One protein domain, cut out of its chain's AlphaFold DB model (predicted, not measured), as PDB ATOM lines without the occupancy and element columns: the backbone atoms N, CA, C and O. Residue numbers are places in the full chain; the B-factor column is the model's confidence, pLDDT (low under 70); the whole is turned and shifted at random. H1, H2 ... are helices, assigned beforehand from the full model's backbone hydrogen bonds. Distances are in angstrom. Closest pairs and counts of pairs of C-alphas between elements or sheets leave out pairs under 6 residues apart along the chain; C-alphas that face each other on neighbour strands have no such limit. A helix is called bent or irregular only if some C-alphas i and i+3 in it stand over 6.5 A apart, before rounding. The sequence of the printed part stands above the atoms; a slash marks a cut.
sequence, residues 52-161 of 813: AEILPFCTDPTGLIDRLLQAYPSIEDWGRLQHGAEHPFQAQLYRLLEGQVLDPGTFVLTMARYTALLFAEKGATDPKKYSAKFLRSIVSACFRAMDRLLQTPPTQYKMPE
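Overview. This is residues 52 to 161 of the 813 residues of the protein "3'-5' exonuclease domain-containing protein" of Syncephalastrum racemosum (UniProt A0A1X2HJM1). Two long helices, H5 and H6, run side by side as a helical hairpin, and two shorter helices cross one side of it, H2 packing on H5 and H4 on H6. H1 lies on the far side of H2 and H4 from the hairpin, and the small H3 sits near the beginning of H6. The printed part has 110 residues with six named helices, H1 to H6 in chain order, and no named strand; its class is all helix. It is compact, with a radius of gyration of the C-alphas of 14.1 A, yet elongated, spanning 47 by 29 by 23 A.

Along the chain. H1 takes residues 52 to 57, 9.8 A long, and begins with C-alpha 52 at (-30.764, 38.945, 0.234). It is only just irregular: C-alphas 53 and 56 are 6.6 A apart. H2 is residues 61 to 71, 15.5 A, and H3 residues 75 to 79, 5.9 A. H4 is residues 88 to 100, 17.9 A. H5, the longest helix by residues, is 104 to 123, 27.4 A, and begins with C-alpha 104 at (-45.946, 49.494, 1.045). H6 is residues 132 to 150, 27.0 A, and ends with C-alpha 150 at (-49.816, 49.907, 9.990).

Arrangement. H5 and H6 touch as a hairpin, opposite ways at a shallow tilt of 0 degrees; their closest C-alphas, of Ala 112 and Val 139, are 5.6 A apart. H2 touches H5, with residues 107 to 115 of H5 alone, at a steep tilt of 53 degrees; the closest C-alphas are those of Pro 61 and Met 111, 5.0 A. H4 touches residues 141 to 149 of H6 at a steep tilt of 42 degrees, closest at the C-alphas of Tyr 94 and Ala 145, 4.7 A. H2 and H4 are apart. H1 only just touches H4, with 3 pairs of C-alphas within 8 A, closest at Leu 55 and Leu 96, 7.1 A. H1 and H2 touch only at the corner, closest at the C-alphas of Phe 57 and Leu 64, 5.7 A. H3 is close to H6 but not clearly touching, with the C-alphas of Ile 75 and Phe 134 5.3 A apart. Each O i to N i+4 pair is within hydrogen-bond range in H2, H3 and H5, against 8 of 9 in H4, 14 of 15 in H6 and 0 of 2 in H1, where 1 of 3 O i to N i+3 pairs is.

Size, cuts and confidence. The two C-alphas farthest apart, of Thr 125 and Thr 155, are 48.3 A apart. The printed part has no cut and no long link. Mean pLDDT of the printed part is 85.0; residues 83 to 85 and 159 to 161 are under 70.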
ATOM      1  N   ALA A  52     -31.530  38.665   1.451       74.12
ATOM      2  CA  ALA A  52     -30.764  38.945   0.234       74.12
ATOM      3  C   ALA A  52     -31.385  38.376  -1.063       74.12
ATOM      4  O   ALA A  52     -31.074  38.862  -2.147       74.12
ATOM      5  N   GLU A  53     -32.270  37.376  -0.983       76.50
ATOM      6  CA  GLU A  53     -33.044  36.874  -2.134       76.50
ATOM      7  C   GLU A  53     -34.344  37.654  -2.368       76.50
ATOM      8  O   GLU A  53     -34.965  37.499  -3.419       76.50
ATOM      9  N   ILE A  54     -34.773  38.461  -1.394       79.81
ATOM     10  CA  ILE A  54     -36.018  39.239  -1.433       79.81
ATOM     11  C   ILE A  54     -35.719  40.707  -1.789       79.81
ATOM     12  O   ILE A  54     -36.447  41.304  -2.580       79.81
ATOM     13  N   LEU A  55     -34.605  41.255  -1.288       78.44
ATOM     14  CA  LEU A  55     -34.125  42.621  -1.537       78.44
ATOM     15  C   LEU A  55     -34.058  43.046  -3.028       78.44
ATOM     16  O   LEU A  55     -34.366  44.205  -3.312       78.44
ATOM     17  N   PRO A  56     -33.731  42.178  -4.013       82.00
ATOM     18  CA  PRO A  56     -33.755  42.563  -5.431       82.00
ATOM     19  C   PRO A  56     -35.140  42.968  -5.959       82.00
ATOM     20  O   PRO A  56     -35.232  43.582  -7.018       82.00
ATOM     21  N   PHE A  57     -36.214  42.626  -5.239       82.31
ATOM     22  CA  PHE A  57     -37.598  42.785  -5.681       82.31
ATOM     23  C   PHE A  57     -38.355  43.936  -4.995       82.31
ATOM     24  O   PHE A  57     -39.563  44.054  -5.178       82.31
ATOM     25  N   CYS A  58     -37.687  44.828  -4.251       76.69
ATOM     26  CA  CYS A  58     -38.338  45.979  -3.590       76.69
ATOM     27  C   CYS A  58     -39.101  46.915  -4.549       76.69
ATOM     28  O   CYS A  58     -39.978  47.657  -4.115       76.69
ATOM     29  N   THR A  59     -38.770  46.890  -5.843       78.00
ATOM     30  CA  THR A  59     -39.417  47.684  -6.903       78.00
ATOM     31  C   THR A  59     -40.309  46.858  -7.837       78.00
ATOM     32  O   THR A  59     -40.984  47.440  -8.679       78.00
ATOM     33  N   ASP A  60     -40.325  45.526  -7.715       83.44
ATOM     34  CA  ASP A  60     -41.194  44.634  -8.496       83.44
ATOM     35  C   ASP A  60     -41.767  43.505  -7.612       83.44
ATOM     36  O   ASP A  60     -41.117  42.474  -7.411       83.44
ATOM     37  N   PRO A  61     -43.012  43.639  -7.122       84.44
ATOM     38  CA  PRO A  61     -43.659  42.583  -6.350       84.44
ATOM     39  C   PRO A  61     -44.003  41.329  -7.176       84.44
ATOM     40  O   PRO A  61     -44.348  40.304  -6.582       84.44
ATOM     41  N   THR A  62     -43.944  41.367  -8.515       87.00
ATOM     42  CA  THR A  62     -44.320  40.224  -9.366       87.00
ATOM     43  C   THR A  62     -43.209  39.174  -9.429       87.00
ATOM     44  O   THR A  62     -43.462  38.004  -9.125       87.00
ATOM     45  N   GLY A  63     -41.957  39.584  -9.667       84.00
ATOM     46  CA  GLY A  63     -40.787  38.706  -9.606       84.00
ATOM     47  C   GLY A  63     -40.589  38.044  -8.236       84.00
ATOM     48  O   GLY A  63     -40.183  36.880  -8.168       84.00
ATOM     49  N   LEU A  64     -40.969  38.721  -7.144       85.94
ATOM     50  CA  LEU A  64     -40.952  38.140  -5.796       85.94
ATOM     51  C   LEU A  64     -41.938  36.969  -5.649       85.94
ATOM     52  O   LEU A  64     -41.612  35.968  -5.007       85.94
ATOM     53  N   ILE A  65     -43.119  37.043  -6.272       87.56
ATOM     54  CA  ILE A  65     -44.091  35.940  -6.268       87.56
ATOM     55  C   ILE A  65     -43.602  34.759  -7.109       87.56
ATOM     56  O   ILE A  65     -43.711  33.616  -6.662       87.56
ATOM     57  N   ASP A  66     -42.987  34.997  -8.269       86.75
ATOM     58  CA  ASP A  66     -42.371  33.909  -9.035       86.75
ATOM     59  C   ASP A  66     -41.181  33.278  -8.284       86.75
ATOM     60  O   ASP A  66     -41.037  32.051  -8.291       86.75
ATOM     61  N   ARG A  67     -40.373  34.061  -7.548       87.06
ATOM     62  CA  ARG A  67     -39.316  33.522  -6.669       87.06
ATOM     63  C   ARG A  67     -39.895  32.702  -5.508       87.06
ATOM     64  O   ARG A  67     -39.405  31.605  -5.230       87.06
ATOM     65  N   LEU A  68     -40.971  33.175  -4.880       86.12
ATOM     66  CA  LEU A  68     -41.706  32.459  -3.830       86.12
ATOM     67  C   LEU A  68     -42.245  31.116  -4.349       86.12
ATOM     68  O   LEU A  68     -42.080  30.096  -3.685       86.12
ATOM     69  N   LEU A  69     -42.818  31.075  -5.554       86.31
ATOM     70  CA  LEU A  69     -43.386  29.860  -6.163       86.31
ATOM     71  C   LEU A  69     -42.338  28.907  -6.777       86.31
ATOM     72  O   LEU A  69     -42.682  27.783  -7.179       86.31
ATOM     73  N   GLN A  70     -41.068  29.325  -6.837       85.56
ATOM     74  CA  GLN A  70     -39.908  28.445  -7.025       85.56
ATOM     75  C   GLN A  70     -39.461  27.820  -5.696       85.56
ATOM     76  O   GLN A  70     -39.234  26.613  -5.648       85.56
ATOM     77  N   ALA A  71     -39.351  28.621  -4.628       83.06
ATOM     78  CA  ALA A  71     -38.923  28.165  -3.301       83.06
ATOM     79  C   ALA A  71     -39.964  27.266  -2.609       83.06
ATOM     80  O   ALA A  71     -39.605  26.296  -1.940       83.06
ATOM     81  N   TYR A  72     -41.254  27.538  -2.833       86.56
ATOM     82  CA  TYR A  72     -42.387  26.782  -2.299       86.56
ATOM     83  C   TYR A  72     -43.275  26.263  -3.447       86.56
ATOM     84  O   TYR A  72     -44.299  26.870  -3.771       86.56
ATOM     85  N   PRO A  73     -42.926  25.128  -4.087       83.56
ATOM     86  CA  PRO A  73     -43.695  24.585  -5.209       83.56
ATOM     87  C   PRO A  73     -45.095  24.072  -4.836       83.56
ATOM     88  O   PRO A  73     -45.880  23.771  -5.735       83.56
ATOM     89  N   SER A  74     -45.406  23.928  -3.544       84.56
ATOM     90  CA  SER A  74     -46.700  23.445  -3.063       84.56
ATOM     91  C   SER A  74     -47.073  23.985  -1.677       84.56
ATOM     92  O   SER A  74     -46.229  24.427  -0.895       84.56
ATOM     93  N   ILE A  75     -48.355  23.835  -1.329       84.94
ATOM     94  CA  ILE A  75     -48.884  24.102   0.019       84.94
ATOM     95  C   ILE A  75     -48.302  23.180   1.103       84.94
ATOM     96  O   ILE A  75     -48.356  23.515   2.285       84.94
ATOM     97  N   GLU A  76     -47.757  22.017   0.730       84.38
ATOM     98  CA  GLU A  76     -47.070  21.131   1.674       84.38
ATOM     99  C   GLU A  76     -45.675  21.665   2.004       84.38
ATOM    100  O   GLU A  76     -45.266  21.608   3.159       84.38
ATOM    101  N   ASP A  77     -44.966  22.223   1.020       83.12
ATOM    102  CA  ASP A  77     -43.641  22.822   1.211       83.12
ATOM    103  C   ASP A  77     -43.737  24.130   2.011       83.12
ATOM    104  O   ASP A  77     -42.997  24.302   2.978       83.12
ATOM    105  N   TRP A  78     -44.722  24.986   1.704       84.44
ATOM    106  CA  TRP A  78     -45.082  26.158   2.521       84.44
ATOM    107  C   TRP A  78     -45.442  25.768   3.966       84.44
ATOM    108  O   TRP A  78     -44.981  26.369   4.933       84.44
ATOM    109  N   GLY A  79     -46.233  24.703   4.141       79.94
ATOM    110  CA  GLY A  79     -46.648  24.233   5.465       79.94
ATOM    111  C   GLY A  79     -45.513  23.703   6.352       79.94
ATOM    112  O   GLY A  79     -45.689  23.648   7.567       79.94
ATOM    113  N   ARG A  80     -44.354  23.321   5.792       81.31
ATOM    114  CA  ARG A  80     -43.224  22.765   6.567       81.31
ATOM    115  C   ARG A  80     -42.479  23.797   7.409       81.31
ATOM    116  O   ARG A  80     -41.887  23.403   8.408       81.31
ATOM    117  N   LEU A  81     -42.508  25.074   7.023       72.69
ATOM    118  CA  LEU A  81     -41.824  26.159   7.740       72.69
ATOM    119  C   LEU A  81     -42.742  26.948   8.686       72.69
ATOM    120  O   LEU A  81     -42.289  27.882   9.347       72.69
ATOM    121  N   GLN A  82     -44.028  26.595   8.777       71.06
ATOM    122  CA  GLN A  82     -44.960  27.273   9.675       71.06
ATOM    123  C   GLN A  82     -44.766  26.811  11.131       71.06
ATOM    124  O   GLN A  82     -45.409  25.873  11.608       71.06
ATOM    125  N   HIS A  83     -43.893  27.505  11.859       63.97
ATOM    126  CA  HIS A  83     -43.665  27.292  13.287       63.97
ATOM    127  C   HIS A  83     -44.576  28.200  14.129       63.97
ATOM    128  O   HIS A  83     -44.203  29.297  14.530       63.97
ATOM    129  N   GLY A  84     -45.790  27.720  14.409       64.00
ATOM    130  CA  GLY A  84     -46.781  28.448  15.204       64.00
ATOM    131  C   GLY A  84     -47.675  29.360  14.359       64.00
ATOM    132  O   GLY A  84     -48.235  28.928  13.347       64.00
ATOM    133  N   ALA A  85     -47.875  30.599  14.817       59.31
ATOM    134  CA  ALA A  85     -48.863  31.522  14.252       59.31
ATOM    135  C   ALA A  85     -48.364  32.338  13.041       59.31
ATOM    136  O   ALA A  85     -49.177  32.729  12.207       59.31
ATOM    137  N   GLU A  86     -47.053  32.573  12.926       70.31
ATOM    138  CA  GLU A  86     -46.425  33.349  11.847       70.31
ATOM    139  C   GLU A  86     -45.623  32.415  10.917       70.31
ATOM    140  O   GLU A  86     -45.017  31.438  11.358       70.31
ATOM    141  N   HIS A  87     -45.645  32.684   9.607       81.50
ATOM    142  CA  HIS A  87     -44.804  31.994   8.621       81.50
ATOM    143  C   HIS A  87     -43.566  32.864   8.329       81.50
ATOM    144  O   HIS A  87     -43.745  34.076   8.206       81.50
ATOM    145  N   PRO A  88     -42.343  32.316   8.155       83.00
ATOM    146  CA  PRO A  88     -41.125  33.125   8.009       83.00
ATOM    147  C   PRO A  88     -41.202  34.219   6.935       83.00
ATOM    148  O   PRO A  88     -40.758  35.340   7.175       83.00
ATOM    149  N   PHE A  89     -41.864  33.943   5.804       85.44
ATOM    150  CA  PHE A  89     -42.091  34.939   4.748       85.44
ATOM    151  C   PHE A  89     -42.848  36.193   5.228       85.44
ATOM    152  O   PHE A  89     -42.586  37.278   4.730       85.44
ATOM    153  N   GLN A  90     -43.749  36.087   6.210       86.62
ATOM    154  CA  GLN A  90     -44.494  37.235   6.746       86.62
ATOM    155  C   GLN A  90     -43.564  38.210   7.488       86.62
ATOM    156  O   GLN A  90     -43.602  39.412   7.238       86.62
ATOM    157  N   ALA A  91     -42.666  37.691   8.335       84.31
ATOM    158  CA  ALA A  91     -41.667  38.488   9.057       84.31
ATOM    159  C   ALA A  91     -40.519  38.995   8.155       84.31
ATOM    160  O   ALA A  91     -39.792  39.924   8.514       84.31
ATOM    161  N   GLN A  92     -40.336  38.386   6.982       87.06
ATOM    162  CA  GLN A  92     -39.422  38.855   5.937       87.06
ATOM    163  C   GLN A  92     -40.054  39.981   5.118       87.06
ATOM    164  O   GLN A  92     -39.454  41.042   4.978       87.06
ATOM    165  N   LEU A  93     -41.298  39.793   4.667       88.44
ATOM    166  CA  LEU A  93     -42.064  40.806   3.949       88.44
ATOM    167  C   LEU A  93     -42.284  42.058   4.809       88.44
ATOM    168  O   LEU A  93     -42.073  43.152   4.308       88.44
ATOM    169  N   TYR A  94     -42.596  41.920   6.105       88.56
ATOM    170  CA  TYR A  94     -42.671  43.061   7.030       88.56
ATOM    171  C   TYR A  94     -41.390  43.919   6.994       88.56
ATOM    172  O   TYR A  94     -41.467  45.123   6.774       88.56
ATOM    173  N   ARG A  95     -40.204  43.303   7.133       86.75
ATOM    174  CA  ARG A  95     -38.917  44.030   7.126       86.75
ATOM    175  C   ARG A  95     -38.587  44.644   5.762       86.75
ATOM    176  O   ARG A  95     -37.955  45.696   5.709       86.75
ATOM    177  N   LEU A  96     -39.037  44.022   4.669       86.56
ATOM    178  CA  LEU A  96     -38.931  44.581   3.320       86.56
ATOM    179  C   LEU A  96     -39.750  45.875   3.188       86.56
ATOM    180  O   LEU A  96     -39.226  46.894   2.740       86.56
ATOM    181  N   LEU A  97     -41.019  45.827   3.607       87.31
ATOM    182  CA  LEU A  97     -41.948  46.958   3.555       87.31
ATOM    183  C   LEU A  97     -41.456  48.121   4.429       87.31
ATOM    184  O   LEU A  97     -41.403  49.258   3.968       87.31
ATOM    185  N   GLU A  98     -41.031  47.807   5.654       85.50
ATOM    186  CA  GLU A  98     -40.503  48.746   6.649       85.50
ATOM    187  C   GLU A  98     -39.257  49.500   6.138       85.50
ATOM    188  O   GLU A  98     -39.223  50.731   6.171       85.50
ATOM    189  N   GLY A  99     -38.244  48.789   5.624       78.06
ATOM    190  CA  GLY A  99     -36.936  49.386   5.317       78.06
ATOM    191  C   GLY A  99     -36.679  49.817   3.866       78.06
ATOM    192  O   GLY A  99     -35.792  50.640   3.645       78.06
ATOM    193  N   GLN A 100     -37.378  49.246   2.873       80.56
ATOM    194  CA  GLN A 100     -36.913  49.278   1.470       80.56
ATOM    195  C   GLN A 100     -37.988  49.591   0.412       80.56
ATOM    196  O   GLN A 100     -37.641  49.855  -0.741       80.56
ATOM    197  N   VAL A 101     -39.279  49.541   0.759       83.31
ATOM    198  CA  VAL A 101     -40.387  49.792  -0.182       83.31
ATOM    199  C   VAL A 101     -40.953  51.198   0.028       83.31
ATOM    200  O   VAL A 101     -41.364  51.546   1.137       83.31
ATOM    201  N   LEU A 102     -40.987  51.992  -1.049       81.75
ATOM    202  CA  LEU A 102     -41.430  53.393  -1.028       81.75
ATOM    203  C   LEU A 102     -42.947  53.541  -0.825       81.75
ATOM    204  O   LEU A 102     -43.357  54.381  -0.042       81.75
ATOM    205  N   ASP A 103     -43.769  52.697  -1.460       87.56
ATOM    206  CA  ASP A 103     -45.208  52.574  -1.162       87.56
ATOM    207  C   ASP A 103     -45.540  51.121  -0.771       87.56
ATOM    208  O   ASP A 103     -45.767  50.271  -1.644       87.56
ATOM    209  N   PRO A 104     -45.559  50.807   0.539       89.81
ATOM    210  CA  PRO A 104     -45.946  49.494   1.045       89.81
ATOM    211  C   PRO A 104     -47.360  49.054   0.638       89.81
ATOM    212  O   PRO A 104     -47.574  47.869   0.365       89.81
ATOM    213  N   GLY A 105     -48.316  49.986   0.555       89.81
ATOM    214  CA  GLY A 105     -49.718  49.700   0.257       89.81
ATOM    215  C   GLY A 105     -49.911  49.240  -1.184       89.81
ATOM    216  O   GLY A 105     -50.370  48.119  -1.429       89.81
ATOM    217  N   THR A 106     -49.466  50.047  -2.150       92.56
ATOM    218  CA  THR A 106     -49.512  49.696  -3.581       92.56
ATOM    219  C   THR A 106     -48.694  48.439  -3.879       92.56
ATOM    220  O   THR A 106     -49.127  47.601  -4.679       92.56
ATOM    221  N   PHE A 107     -47.551  48.242  -3.211       92.88
ATOM    222  CA  PHE A 107     -46.730  47.036  -3.360       92.88
ATOM    223  C   PHE A 107     -47.476  45.769  -2.911       92.88
ATOM    224  O   PHE A 107     -47.536  44.791  -3.661       92.88
ATOM    225  N   VAL A 108     -48.109  45.789  -1.731       93.31
ATOM    226  CA  VAL A 108     -48.889  44.657  -1.193       93.31
ATOM    227  C   VAL A 108     -50.134  44.373  -2.035       93.31
ATOM    228  O   VAL A 108     -50.396  43.209  -2.358       93.31
ATOM    229  N   LEU A 109     -50.870  45.407  -2.455       94.25
ATOM    230  CA  LEU A 109     -52.036  45.250  -3.330       94.25
ATOM    231  C   LEU A 109     -51.638  44.667  -4.694       94.25
ATOM    232  O   LEU A 109     -52.280  43.729  -5.173       94.25
ATOM    233  N   THR A 110     -50.543  45.144  -5.291       93.50
ATOM    234  CA  THR A 110     -50.026  44.632  -6.572       93.50
ATOM    235  C   THR A 110     -49.538  43.187  -6.447       93.50
ATOM    236  O   THR A 110     -49.876  42.353  -7.291       93.50
ATOM    237  N   MET A 111     -48.829  42.848  -5.365       92.88
ATOM    238  CA  MET A 111     -48.400  41.479  -5.053       92.88
ATOM    239  C   MET A 111     -49.591  40.516  -4.957       92.88
ATOM    240  O   MET A 111     -49.605  39.452  -5.589       92.88
ATOM    241  N   ALA A 112     -50.614  40.881  -4.181       93.81
ATOM    242  CA  ALA A 112     -51.786  40.041  -3.970       93.81
ATOM    243  C   ALA A 112     -52.644  39.920  -5.245       93.81
ATOM    244  O   ALA A 112     -53.094  38.818  -5.574       93.81
ATOM    245  N   ARG A 113     -52.793  41.011  -6.011       94.62
ATOM    246  CA  ARG A 113     -53.443  41.039  -7.333       94.62
ATOM    247  C   ARG A 113     -52.762  40.100  -8.324       94.62
ATOM    248  O   ARG A 113     -53.434  39.266  -8.929       94.62
ATOM    249  N   TYR A 114     -51.439  40.202  -8.464       93.75
ATOM    250  CA  TYR A 114     -50.656  39.333  -9.343       93.75
ATOM    251  C   TYR A 114     -50.783  37.863  -8.925       93.75
ATOM    252  O   TYR A 114     -51.088  37.013  -9.759       93.75
ATOM    253  N   THR A 115     -50.672  37.571  -7.624       92.94
ATOM    254  CA  THR A 115     -50.860  36.214  -7.083       92.94
ATOM    255  C   THR A 115     -52.241  35.647  -7.434       92.94
ATOM    256  O   THR A 115     -52.343  34.505  -7.878       92.94
ATOM    257  N   ALA A 116     -53.317  36.423  -7.277       92.88
ATOM    258  CA  ALA A 116     -54.671  35.963  -7.580       92.88
ATOM    259  C   ALA A 116     -54.904  35.715  -9.082       92.88
ATOM    260  O   ALA A 116     -55.479  34.684  -9.436       92.88
ATOM    261  N   LEU A 117     -54.402  36.592  -9.959       93.38
ATOM    262  CA  LEU A 117     -54.450  36.405 -11.417       93.38
ATOM    263  C   LEU A 117     -53.668  35.155 -11.852       93.38
ATOM    264  O   LEU A 117     -54.203  34.299 -12.556       93.38
ATOM    265  N   LEU A 118     -52.435  35.010 -11.364       91.31
ATOM    266  CA  LEU A 118     -51.541  33.886 -11.649       91.31
ATOM    267  C   LEU A 118     -52.149  32.536 -11.231       91.31
ATOM    268  O   LEU A 118     -52.050  31.545 -11.957       91.31
ATOM    269  N   PHE A 119     -52.811  32.492 -10.070       92.56
ATOM    270  CA  PHE A 119     -53.515  31.302  -9.590       92.56
ATOM    271  C   PHE A 119     -54.838  31.042 -10.325       92.56
ATOM    272  O   PHE A 119     -55.242  29.885 -10.415       92.56
ATOM    273  N   ALA A 120     -55.508  32.063 -10.867       90.00
ATOM    274  CA  ALA A 120     -56.684  31.873 -11.715       90.00
ATOM    275  C   ALA A 120     -56.301  31.288 -13.087       90.00
ATOM    276  O   ALA A 120     -56.904  30.311 -13.526       90.00
ATOM    277  N   GLU A 121     -55.252  31.825 -13.717       90.94
ATOM    278  CA  GLU A 121     -54.710  31.344 -14.994       90.94
ATOM    279  C   GLU A 121     -54.179  29.901 -14.877       90.94
ATOM    280  O   GLU A 121     -54.580  29.008 -15.626       90.94
ATOM    281  N   LYS A 122     -53.286  29.649 -13.910       88.50
ATOM    282  CA  LYS A 122     -52.544  28.379 -13.803       88.50
ATOM    283  C   LYS A 122     -53.228  27.347 -12.892       88.50
ATOM    284  O   LYS A 122     -52.868  26.171 -12.907       88.50
ATOM    285  N   GLY A 123     -54.276  27.740 -12.162       83.31
ATOM    286  CA  GLY A 123     -55.112  26.849 -11.344       83.31
ATOM    287  C   GLY A 123     -55.877  25.797 -12.144       83.31
ATOM    288  O   GLY A 123     -56.088  24.689 -11.651       83.31
ATOM    289  N   ALA A 124     -56.244  26.103 -13.392       81.62
ATOM    290  CA  ALA A 124     -56.891  25.150 -14.290       81.62
ATOM    291  C   ALA A 124     -55.925  24.078 -14.837       81.62
ATOM    292  O   ALA A 124     -56.367  22.982 -15.184       81.62
ATOM    293  N   THR A 125     -54.622  24.373 -14.914       85.62
ATOM    294  CA  THR A 125     -53.610  23.488 -15.519       85.62
ATOM    295  C   THR A 125     -52.828  22.669 -14.487       85.62
ATOM    296  O   THR A 125     -52.576  21.490 -14.730       85.62
ATOM    297  N   ASP A 126     -52.516  23.230 -13.313       84.50
ATOM    298  CA  ASP A 126     -52.007  22.476 -12.157       84.50
ATOM    299  C   ASP A 126     -52.709  22.895 -10.845       84.50
ATOM    300  O   ASP A 126     -52.190  23.717 -10.081       84.50
ATOM    301  N   PRO A 127     -53.866  22.286 -10.517       80.31
ATOM    302  CA  PRO A 127     -54.593  22.569  -9.277       80.31
ATOM    303  C   PRO A 127     -53.903  22.034  -8.006       80.31
ATOM    304  O   PRO A 127     -54.386  22.299  -6.901       80.31
ATOM    305  N   LYS A 128     -52.798  21.275  -8.116       81.31
ATOM    306  CA  LYS A 128     -52.001  20.847  -6.952       81.31
ATOM    307  C   LYS A 128     -50.985  21.915  -6.573       81.31
ATOM    308  O   LYS A 128     -50.893  22.248  -5.390       81.31
ATOM    309  N   LYS A 129     -50.270  22.470  -7.557       83.69
ATOM    310  CA  LYS A 129     -49.391  23.627  -7.352       83.69
ATOM    311  C   LYS A 129     -50.218  24.869  -7.017       83.69
ATOM    312  O   LYS A 129     -50.096  25.405  -5.919       83.69
ATOM    313  N   TYR A 130     -51.138  25.271  -7.889       86.62
ATOM    314  CA  TYR A 130     -51.903  26.517  -7.756       86.62
ATOM    315  C   TYR A 130     -53.223  26.325  -6.984       86.62
ATOM    316  O   TYR A 130     -54.295  26.757  -7.402       86.62
ATOM    317  N   SER A 131     -53.167  25.644  -5.836       88.88
ATOM    318  CA  SER A 131     -54.375  25.338  -5.057       88.88
ATOM    319  C   SER A 131     -54.989  26.581  -4.390       88.88
ATOM    320  O   SER A 131     -54.290  27.425  -3.824       88.88
ATOM    321  N   ALA A 132     -56.325  26.648  -4.321       86.06
ATOM    322  CA  ALA A 132     -57.046  27.734  -3.641       86.06
ATOM    323  C   ALA A 132     -56.778  27.821  -2.119       86.06
ATOM    324  O   ALA A 132     -57.104  28.823  -1.479       86.06
ATOM    325  N   LYS A 133     -56.194  26.783  -1.500       88.00
ATOM    326  CA  LYS A 133     -55.664  26.871  -0.128       88.00
ATOM    327  C   LYS A 133     -54.359  27.674  -0.100       88.00
ATOM    328  O   LYS A 133     -54.221  28.535   0.759       88.00
ATOM    329  N   PHE A 134     -53.451  27.429  -1.044       91.12
ATOM    330  CA  PHE A 134     -52.163  28.117  -1.117       91.12
ATOM    331  C   PHE A 134     -52.316  29.601  -1.458       91.12
ATOM    332  O   PHE A 134     -51.735  30.425  -0.761       91.12
ATOM    333  N   LEU A 135     -53.198  29.945  -2.407       91.00
ATOM    334  CA  LEU A 135     -53.557  31.338  -2.707       91.00
ATOM    335  C   LEU A 135     -53.933  32.116  -1.434       91.00
ATOM    336  O   LEU A 135     -53.390  33.183  -1.172       91.00
ATOM    337  N   ARG A 136     -54.814  31.547  -0.598       90.31
ATOM    338  CA  ARG A 136     -55.229  32.156   0.679       90.31
ATOM    339  C   ARG A 136     -54.095  32.249   1.698       90.31
ATOM    340  O   ARG A 136     -54.043  33.223   2.438       90.31
ATOM    341  N   SER A 137     -53.187  31.273   1.741       89.88
ATOM    342  CA  SER A 137     -52.009  31.324   2.617       89.88
ATOM    343  C   SER A 137     -51.012  32.414   2.214       89.88
ATOM    344  O   SER A 137     -50.502  33.088   3.103       89.88
ATOM    345  N   ILE A 138     -50.769  32.621   0.915       91.06
ATOM    346  CA  ILE A 138     -49.904  33.706   0.421       91.06
ATOM    347  C   ILE A 138     -50.582  35.056   0.669       91.06
ATOM    348  O   ILE A 138     -50.038  35.887   1.386       91.06
ATOM    349  N   VAL A 139     -51.806  35.248   0.162       93.00
ATOM    350  CA  VAL A 139     -52.531  36.527   0.271       93.00
ATOM    351  C   VAL A 139     -52.749  36.924   1.737       93.00
ATOM    352  O   VAL A 139     -52.499  38.072   2.099       93.00
ATOM    353  N   SER A 140     -53.102  35.983   2.624       91.44
ATOM    354  CA  SER A 140     -53.189  36.280   4.061       91.44
ATOM    355  C   SER A 140     -51.844  36.650   4.691       91.44
ATOM    356  O   SER A 140     -51.872  37.351   5.697       91.44
ATOM    357  N   ALA A 141     -50.702  36.180   4.182       90.69
ATOM    358  CA  ALA A 141     -49.391  36.585   4.692       90.69
ATOM    359  C   ALA A 141     -49.018  37.997   4.206       90.69
ATOM    360  O   ALA A 141     -48.474  38.773   4.987       90.69
ATOM    361  N   CYS A 142     -49.380  38.356   2.968       93.00
ATOM    362  CA  CYS A 142     -49.214  39.707   2.424       93.00
ATOM    363  C   CYS A 142     -49.958  40.752   3.270       93.00
ATOM    364  O   CYS A 142     -49.338  41.676   3.790       93.00
ATOM    365  N   PHE A 143     -51.266  40.567   3.485       94.31
ATOM    366  CA  PHE A 143     -52.052  41.517   4.282       94.31
ATOM    367  C   PHE A 143     -51.669  41.519   5.767       94.31
ATOM    368  O   PHE A 143     -51.685  42.578   6.375       94.31
ATOM    369  N   ARG A 144     -51.223  40.394   6.350       92.31
ATOM    370  CA  ARG A 144     -50.688  40.372   7.730       92.31
ATOM    371  C   ARG A 144     -49.360  41.115   7.888       92.31
ATOM    372  O   ARG A 144     -49.115  41.673   8.950       92.31
ATOM    373  N   ALA A 145     -48.501  41.117   6.867       91.25
ATOM    374  CA  ALA A 145     -47.270  41.905   6.889       91.25
ATOM    375  C   ALA A 145     -47.565  43.416   6.815       91.25
ATOM    376  O   ALA A 145     -46.908  44.187   7.507       91.25
ATOM    377  N   MET A 146     -48.581  43.812   6.037       94.25
ATOM    378  CA  MET A 146     -49.067  45.197   5.962       94.25
ATOM    379  C   MET A 146     -49.780  45.638   7.249       94.25
ATOM    380  O   MET A 146     -49.465  46.685   7.793       94.25
ATOM    381  N   ASP A 147     -50.684  44.815   7.781       92.50
ATOM    382  CA  ASP A 147     -51.390  45.035   9.053       92.50
ATOM    383  C   ASP A 147     -50.407  45.265  10.214       92.50
ATOM    384  O   ASP A 147     -50.537  46.219  10.975       92.50
ATOM    385  N   ARG A 148     -49.339  44.460  10.273       91.62
ATOM    386  CA  ARG A 148     -48.237  44.627  11.228       91.62
ATOM    387  C   ARG A 148     -47.445  45.929  11.031       91.62
ATOM    388  O   ARG A 148     -46.924  46.441  12.012       91.62
ATOM    389  N   LEU A 149     -47.333  46.442   9.802       91.62
ATOM    390  CA  LEU A 149     -46.676  47.724   9.507       91.62
ATOM    391  C   LEU A 149     -47.550  48.910   9.933       91.62
ATOM    392  O   LEU A 149     -47.063  49.811  10.603       91.62
ATOM    393  N   LEU A 150     -48.843  48.877   9.606       90.38
ATOM    394  CA  LEU A 150     -49.816  49.907   9.990       90.38
ATOM    395  C   LEU A 150     -50.027  49.992  11.517       90.38
ATOM    396  O   LEU A 150     -50.462  51.019  12.024       90.38
ATOM    397  N   GLN A 151     -49.706  48.923  12.253       89.88
ATOM    398  CA  GLN A 151     -49.723  48.874  13.722       89.88
ATOM    399  C   GLN A 151     -48.401  49.322  14.382       89.88
ATOM    400  O   GLN A 151     -48.320  49.351  15.612       89.88
ATOM    401  N   THR A 152     -47.360  49.668  13.616       87.62
ATOM    402  CA  THR A 152     -46.126  50.248  14.173       87.62
ATOM    403  C   THR A 152     -46.428  51.643  14.744       87.62
ATOM    404  O   THR A 152     -47.031  52.459  14.046       87.62
ATOM    405  N   PRO A 153     -46.030  51.970  15.989       84.00
ATOM    406  CA  PRO A 153     -46.265  53.298  16.552       84.00
ATOM    407  C   PRO A 153     -45.334  54.351  15.911       84.00
ATOM    408  O   PRO A 153     -44.206  54.003  15.551       84.00
ATOM    409  N   PRO A 154     -45.728  55.641  15.840       80.50
ATOM    410  CA  PRO A 154     -44.911  56.705  15.237       80.50
ATOM    411  C   PRO A 154     -43.479  56.799  15.783       80.50
ATOM    412  O   PRO A 154     -42.532  56.998  15.029       80.50
ATOM    413  N   THR A 155     -43.293  56.535  17.080       77.81
ATOM    414  CA  THR A 155     -41.982  56.490  17.758       77.81
ATOM    415  C   THR A 155     -41.048  55.365  17.289       77.81
ATOM    416  O   THR A 155     -39.913  55.277  17.755       77.81
ATOM    417  N   GLN A 156     -41.506  54.480  16.398       82.19
ATOM    418  CA  GLN A 156     -40.739  53.372  15.819       82.19
ATOM    419  C   GLN A 156     -40.684  53.419  14.282       82.19
ATOM    420  O   GLN A 156     -40.172  52.479  13.664       82.19
ATOM    421  N   TYR A 157     -41.184  54.488  13.651       83.75
ATOM    422  CA  TYR A 157     -41.088  54.665  12.201       83.75
ATOM    423  C   TYR A 157     -39.627  54.745  11.746       83.75
ATOM    424  O   TYR A 157     -38.799  55.443  12.333       83.75
ATOM    425  N   LYS A 158     -39.309  54.026  10.666       76.12
ATOM    426  CA  LYS A 158     -37.969  53.993  10.067       76.12
ATOM    427  C   LYS A 158     -37.950  54.716   8.728       76.12
ATOM    428  O   LYS A 158     -38.741  54.392   7.836       76.12
ATOM    429  N   MET A 159     -36.991  55.627   8.575       66.56
ATOM    430  CA  MET A 159     -36.592  56.153   7.268       66.56
ATOM    431  C   MET A 159     -35.972  55.029   6.420       66.56
ATOM    432  O   MET A 159     -35.275  54.170   6.978       66.56
ATOM    433  N   PRO A 160     -36.221  54.991   5.100       62.12
ATOM    434  CA  PRO A 160     -35.682  53.954   4.232       62.12
ATOM    435  C   PRO A 160     -34.170  54.132   4.039       62.12
ATOM    436  O   PRO A 160     -33.640  55.241   4.063       62.12
ATOM    437  N   GLU A 161     -33.444  53.037   3.810       59.25
ATOM    438  CA  GLU A 161     -31.980  53.116   3.670       59.25
ATOM    439  C   GLU A 161     -31.545  53.859   2.395       59.25
ATOM    440  O   GLU A 161     -30.520  54.533   2.407       59.25
TER     441      GLU A 161